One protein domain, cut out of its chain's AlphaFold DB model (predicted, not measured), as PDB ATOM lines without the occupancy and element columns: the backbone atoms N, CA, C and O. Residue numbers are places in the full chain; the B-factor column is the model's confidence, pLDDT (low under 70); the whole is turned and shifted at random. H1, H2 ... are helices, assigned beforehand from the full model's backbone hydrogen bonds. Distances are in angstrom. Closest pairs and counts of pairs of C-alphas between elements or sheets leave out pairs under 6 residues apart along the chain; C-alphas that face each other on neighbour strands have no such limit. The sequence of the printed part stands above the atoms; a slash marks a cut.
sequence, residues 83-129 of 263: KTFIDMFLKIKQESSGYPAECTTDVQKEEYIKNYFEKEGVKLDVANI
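What this domain is: This is residues 83 to 129 of the 263 residues of an uncharacterized protein of Araneus ventricosus (UniProt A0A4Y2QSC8). Two helices of equal length, H1 and H2, run in roughly opposite directions with a gap between them, and residues 121 to 129 after H2 fold back along one side of that gap, toward the last residues of H1. The printed part has 47 residues with two named helices, H1 then H2, and no named strand; the class is all helix, with 30 of the 47 residues in the helices. The whole is compact, with a radius of gyration of the C-alphas of 10.4 A, yet its outline is elongated, spanning 31 by 20 by 15 A.

How they stand to each other: Begin with H1, residues 83 to 97, and watch y fall from -22.146 at C-alpha 83 to -42.526 at C-alpha 97. In H2, residues 106 to 120, you will find y rising from -43.900 at C-alpha 106 to -27.881 at C-alpha 120. H1 and H2 are apart, but only just: their closest C-alphas are 8.4 A from each other. In both helices every O i to N i+4 pair is within hydrogen-bond range.

Where its parts are: Find C-alpha 83 at (5.800, -22.146, 33.340); from there H1 runs 20.8 A to C-alpha 97. Look next for C-alpha 106 at (-7.925, -43.900, 48.003), where H2 begins; it ends 20.8 A away at C-alpha 120, at (4.285, -27.881, 42.634).

The domain as a whole: The two C-alphas farthest apart, those of Lys 83 and Thr 105, are 31.5 A from each other. The printed part has no cut, and the link from H1 to H2, 8 residues, is short. In the B-factor column, the mean pLDDT of the printed part is 78.8; look for values under 70 at residues 84 to 86 and 89, which belong to H1.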
ATOM      1  N   LYS A  83       6.454 -21.500  32.202       70.00
ATOM      2  CA  LYS A  83       5.800 -22.146  33.340       70.00
ATOM      3  C   LYS A  83       4.770 -23.174  32.873       70.00
ATOM      4  O   LYS A  83       4.895 -24.341  33.199       70.00
ATOM      5  N   THR A  84       3.849 -22.781  31.998       68.25
ATOM      6  CA  THR A  84       2.823 -23.681  31.442       68.25
ATOM      7  C   THR A  84       3.397 -24.862  30.663       68.25
ATOM      8  O   THR A  84       2.841 -25.955  30.721       68.25
ATOM      9  N   PHE A  85       4.503 -24.662  29.943       66.00
ATOM     10  CA  PHE A  85       5.177 -25.750  29.235       66.00
ATOM     11  C   PHE A  85       5.803 -26.730  30.231       66.00
ATOM     12  O   PHE A  85       5.558 -27.926  30.137       66.00
ATOM     13  N   ILE A  86       6.551 -26.236  31.221       68.75
ATOM     14  CA  ILE A  86       7.155 -27.067  32.268       68.75
ATOM     15  C   ILE A  86       6.063 -27.815  33.041       68.75
ATOM     16  O   ILE A  86       6.137 -29.035  33.134       68.75
ATOM     17  N   ASP A  87       5.012 -27.124  33.494       71.25
ATOM     18  CA  ASP A  87       3.875 -27.700  34.226       71.25
ATOM     19  C   ASP A  87       3.238 -28.873  33.461       71.25
ATOM     20  O   ASP A  87       2.889 -29.895  34.057       71.25
ATOM     21  N   MET A  88       3.133 -28.767  32.130       70.19
ATOM     22  CA  MET A  88       2.647 -29.848  31.267       70.19
ATOM     23  C   MET A  88       3.562 -31.082  31.315       70.19
ATOM     24  O   MET A  88       3.071 -32.194  31.506       70.19
ATOM     25  N   PHE A  89       4.882 -30.915  31.174       68.44
ATOM     26  CA  PHE A  89       5.828 -32.040  31.247       68.44
ATOM     27  C   PHE A  89       5.905 -32.644  32.650       68.44
ATOM     28  O   PHE A  89       5.981 -33.867  32.783       68.44
ATOM     29  N   LEU A  90       5.833 -31.817  33.696       71.19
ATOM     30  CA  LEU A  90       5.777 -32.283  35.082       71.19
ATOM     31  C   LEU A  90       4.551 -33.146  35.325       71.19
ATOM     32  O   LEU A  90       4.669 -34.232  35.893       71.19
ATOM     33  N   LYS A  91       3.392 -32.705  34.831       74.00
ATOM     34  CA  LYS A  91       2.159 -33.484  34.882       74.00
ATOM     35  C   LYS A  91       2.335 -34.847  34.211       74.00
ATOM     36  O   LYS A  91       2.104 -35.866  34.853       74.00
ATOM     37  N   ILE A  92       2.818 -34.878  32.965       70.00
ATOM     38  CA  ILE A  92       3.021 -36.125  32.205       70.00
ATOM     39  C   ILE A  92       3.982 -37.074  32.932       70.00
ATOM     40  O   ILE A  92       3.705 -38.273  33.051       70.00
ATOM     41  N   LYS A  93       5.107 -36.554  33.437       70.25
ATOM     42  CA  LYS A  93       6.133 -37.352  34.120       70.25
ATOM     43  C   LYS A  93       5.613 -37.936  35.430       70.25
ATOM     44  O   LYS A  93       5.862 -39.115  35.708       70.25
ATOM     45  N   GLN A  94       4.883 -37.145  36.214       76.56
ATOM     46  CA  GLN A  94       4.346 -37.608  37.490       76.56
ATOM     47  C   GLN A  94       3.206 -38.609  37.292       76.56
ATOM     48  O   GLN A  94       3.205 -39.661  37.926       76.56
ATOM     49  N   GLU A  95       2.293 -38.357  36.353       79.50
ATOM     50  CA  GLU A  95       1.219 -39.300  36.007       79.50
ATOM     51  C   GLU A  95       1.783 -40.639  35.509       79.50
ATOM     52  O   GLU A  95       1.352 -41.708  35.936       79.50
ATOM     53  N   SER A  96       2.836 -40.602  34.692       70.38
ATOM     54  CA  SER A  96       3.489 -41.818  34.181       70.38
ATOM     55  C   SER A  96       4.284 -42.586  35.245       70.38
ATOM     56  O   SER A  96       4.571 -43.773  35.069       70.38
ATOM     57  N   SER A  97       4.662 -41.920  36.340       71.50
ATOM     58  CA  SER A  97       5.390 -42.526  37.461       71.50
ATOM     59  C   SER A  97       4.498 -43.399  38.343       71.50
ATOM     60  O   SER A  97       5.000 -44.326  38.979       71.50
ATOM     61  N   GLY A  98       3.183 -43.166  38.315       80.62
ATOM     62  CA  GLY A  98       2.232 -43.821  39.203       80.62
ATOM     63  C   GLY A  98       2.244 -43.234  40.617       80.62
ATOM     64  O   GLY A  98       2.905 -42.232  40.891       80.62
ATOM     65  N   TYR A  99       1.485 -43.863  41.512       81.00
ATOM     66  CA  TYR A  99       1.465 -43.490  42.922       81.00
ATOM     67  C   TYR A  99       2.709 -44.009  43.661       81.00
ATOM     68  O   TYR A  99       3.221 -45.077  43.303       81.00
ATOM     69  N   PRO A 100       3.165 -43.298  44.707       78.94
ATOM     70  CA  PRO A 100       4.157 -43.819  45.642       78.94
ATOM     71  C   PRO A 100       3.720 -45.148  46.276       78.94
ATOM     72  O   PRO A 100       2.522 -45.417  46.398       78.94
ATOM     73  N   ALA A 101       4.680 -45.971  46.708       76.50
ATOM     74  CA  ALA A 101       4.405 -47.302  47.263       76.50
ATOM     75  C   ALA A 101       3.548 -47.249  48.542       76.50
ATOM     76  O   ALA A 101       2.749 -48.148  48.800       76.50
ATOM     77  N   GLU A 102       3.671 -46.171  49.314       76.75
ATOM     78  CA  GLU A 102       2.889 -45.909  50.520       76.75
ATOM     79  C   GLU A 102       1.416 -45.555  50.246       76.75
ATOM     80  O   GLU A 102       0.576 -45.680  51.139       76.75
ATOM     81  N   CYS A 103       1.076 -45.149  49.019       79.75
ATOM     82  CA  CYS A 103      -0.267 -44.715  48.630       79.75
ATOM     83  C   CYS A 103      -1.118 -45.896  48.139       79.75
ATOM     84  O   CYS A 103      -1.379 -46.056  46.943       79.75
ATOM     85  N   THR A 104      -1.573 -46.730  49.073       77.50
ATOM     86  CA  THR A 104      -2.380 -47.926  48.763       77.50
ATOM     87  C   THR A 104      -3.883 -47.656  48.813       77.50
ATOM     88  O   THR A 104      -4.643 -48.237  48.038       77.50
ATOM     89  N   THR A 105      -4.311 -46.743  49.686       85.94
ATOM     90  CA  THR A 105      -5.723 -46.390  49.891       85.94
ATOM     91  C   THR A 105      -6.131 -45.162  49.084       85.94
ATOM     92  O   THR A 105      -5.303 -44.313  48.754       85.94
ATOM     93  N   ASP A 106      -7.423 -45.033  48.790       85.19
ATOM     94  CA  ASP A 106      -7.925 -43.900  48.003       85.19
ATOM     95  C   ASP A 106      -7.763 -42.559  48.738       85.19
ATOM     96  O   ASP A 106      -7.422 -41.561  48.111       85.19
ATOM     97  N   VAL A 107      -7.850 -42.558  50.074       87.12
ATOM     98  CA  VAL A 107      -7.572 -41.372  50.906       87.12
ATOM     99  C   VAL A 107      -6.122 -40.902  50.741       87.12
ATOM    100  O   VAL A 107      -5.874 -39.714  50.558       87.12
ATOM    101  N   GLN A 108      -5.157 -41.829  50.747       84.62
ATOM    102  CA  GLN A 108      -3.741 -41.492  50.557       84.62
ATOM    103  C   GLN A 108      -3.458 -40.973  49.144       84.62
ATOM    104  O   GLN A 108      -2.654 -40.061  48.970       84.62
ATOM    105  N   LYS A 109      -4.129 -41.524  48.125       85.56
ATOM    106  CA  LYS A 109      -4.009 -41.042  46.740       85.56
ATOM    107  C   LYS A 109      -4.542 -39.617  46.592       85.56
ATOM    108  O   LYS A 109      -3.903 -38.797  45.935       85.56
ATOM    109  N   GLU A 110      -5.683 -39.313  47.208       86.06
ATOM    110  CA  GLU A 110      -6.251 -37.960  47.230       86.06
ATOM    111  C   GLU A 110      -5.335 -36.971  47.959       86.06
ATOM    112  O   GLU A 110      -5.063 -35.885  47.442       86.06
ATOM    113  N   GLU A 111      -4.809 -37.361  49.122       87.06
ATOM    114  CA  GLU A 111      -3.857 -36.553  49.887       87.06
ATOM    115  C   GLU A 111      -2.573 -36.292  49.094       87.06
ATOM    116  O   GLU A 111      -2.100 -35.158  49.031       87.06
ATOM    117  N   TYR A 112      -2.051 -37.301  48.398       83.88
ATOM    118  CA  TYR A 112      -0.896 -37.159  47.520       83.88
ATOM    119  C   TYR A 112      -1.139 -36.155  46.382       83.88
ATOM    120  O   TYR A 112      -0.306 -35.278  46.154       83.88
ATOM    121  N   ILE A 113      -2.286 -36.224  45.696       85.25
ATOM    122  CA  ILE A 113      -2.629 -35.274  44.620       85.25
ATOM    123  C   ILE A 113      -2.748 -33.854  45.171       85.25
ATOM    124  O   ILE A 113      -2.272 -32.904  44.545       85.25
ATOM    125  N   LYS A 114      -3.365 -33.705  46.347       87.75
ATOM    126  CA  LYS A 114      -3.497 -32.416  47.024       87.75
ATOM    127  C   LYS A 114      -2.126 -31.843  47.388       87.75
ATOM    128  O   LYS A 114      -1.840 -30.708  47.020       87.75
ATOM    129  N   ASN A 115      -1.264 -32.643  48.012       85.81
ATOM    130  CA  ASN A 115       0.095 -32.245  48.382       85.81
ATOM    131  C   ASN A 115       0.933 -31.880  47.149       85.81
ATOM    132  O   ASN A 115       1.670 -30.897  47.176       85.81
ATOM    133  N   TYR A 116       0.790 -32.622  46.047       82.94
ATOM    134  CA  TYR A 116       1.475 -32.313  44.790       82.94
ATOM    135  C   TYR A 116       1.015 -30.970  44.208       82.94
ATOM    136  O   TYR A 116       1.841 -30.163  43.788       82.94
ATOM    137  N   PHE A 117      -0.290 -30.685  44.230       85.88
ATOM    138  CA  PHE A 117      -0.812 -29.393  43.786       85.88
ATOM    139  C   PHE A 117      -0.376 -28.240  44.699       85.88
ATOM    140  O   PHE A 117      -0.016 -27.178  44.200       85.88
ATOM    141  N   GLU A 118      -0.374 -28.431  46.019       84.56
ATOM    142  CA  GLU A 118       0.066 -27.405  46.973       84.56
ATOM    143  C   GLU A 118       1.561 -27.085  46.842       84.56
ATOM    144  O   GLU A 118       1.950 -25.923  46.962       84.56
ATOM    145  N   LYS A 119       2.390 -28.098  46.563       79.12
ATOM    146  CA  LYS A 119       3.847 -27.957  46.460       79.12
ATOM    147  C   LYS A 119       4.308 -27.484  45.079       79.12
ATOM    148  O   LYS A 119       5.078 -26.533  44.991       79.12
ATOM    149  N   GLU A 120       3.823 -28.118  44.012       78.12
ATOM    150  CA  GLU A 120       4.285 -27.881  42.634       78.12
ATOM    151  C   GLU A 120       3.347 -26.957  41.838       78.12
ATOM    152  O   GLU A 120       3.709 -26.459  40.774       78.12
ATOM    153  N   GLY A 121       2.118 -26.714  42.309       79.62
ATOM    154  CA  GLY A 121       1.107 -25.935  41.579       79.62
ATOM    155  C   GLY A 121       0.509 -26.658  40.365       79.62
ATOM    156  O   GLY A 121      -0.257 -26.060  39.606       79.62
ATOM    157  N   VAL A 122       0.842 -27.938  40.169       81.56
ATOM    158  CA  VAL A 122       0.453 -28.742  39.003       81.56
ATOM    159  C   VAL A 122      -0.684 -29.693  39.368       81.56
ATOM    160  O   VAL A 122      -0.591 -30.478  40.309       81.56
ATOM    161  N   LYS A 123      -1.780 -29.649  38.601       83.62
ATOM    162  CA  LYS A 123      -2.960 -30.494  38.831       83.62
ATOM    163  C   LYS A 123      -2.859 -31.820  38.069       83.62
ATOM    164  O   LYS A 123      -3.012 -31.840  36.842       83.62
ATOM    165  N   LEU A 124      -2.661 -32.908  38.811       84.50
ATOM    166  CA  LEU A 124      -2.640 -34.278  38.289       84.50
ATOM    167  C   LEU A 124      -4.055 -34.792  37.983       84.50
ATOM    168  O   LEU A 124      -5.025 -34.405  38.639       84.50
ATOM    169  N   ASP A 125      -4.167 -35.656  36.980       82.31
ATOM    170  CA  ASP A 125      -5.390 -36.359  36.603       82.31
ATOM    171  C   ASP A 125      -5.338 -37.817  37.078       82.31
ATOM    172  O   ASP A 125      -4.518 -38.609  36.610       82.31
ATOM    173  N   VAL A 126      -6.245 -38.173  37.991       81.62
ATOM    174  CA  VAL A 126      -6.347 -39.503  38.615       81.62
ATOM    175  C   VAL A 126      -6.375 -40.619  37.571       81.62
ATOM    176  O   VAL A 126      -5.756 -41.661  37.779       81.62
ATOM    177  N   ALA A 127      -7.052 -40.403  36.438       79.94
ATOM    178  CA  ALA A 127      -7.205 -41.415  35.393       79.94
ATOM    179  C   ALA A 127      -5.890 -41.729  34.659       79.94
ATOM    180  O   ALA A 127      -5.727 -42.821  34.110       79.94
ATOM    181  N   ASN A 128      -4.940 -40.790  34.666       79.19
ATOM    182  CA  ASN A 128      -3.666 -40.910  33.963       79.19
ATOM    183  C   ASN A 128      -2.521 -41.390  34.864       79.19
ATOM    184  O   ASN A 128      -1.468 -41.742  34.330       79.19
ATOM    185  N   ILE A 129      -2.717 -41.451  36.190       78.81
ATOM    186  CA  ILE A 129      -1.694 -41.898  37.147       78.81
ATOM    187  C   ILE A 129      -1.539 -43.420  37.074       78.81
ATOM    188  O   ILE A 129      -2.154 -44.169  37.830       78.81
TER     189      ILE A 129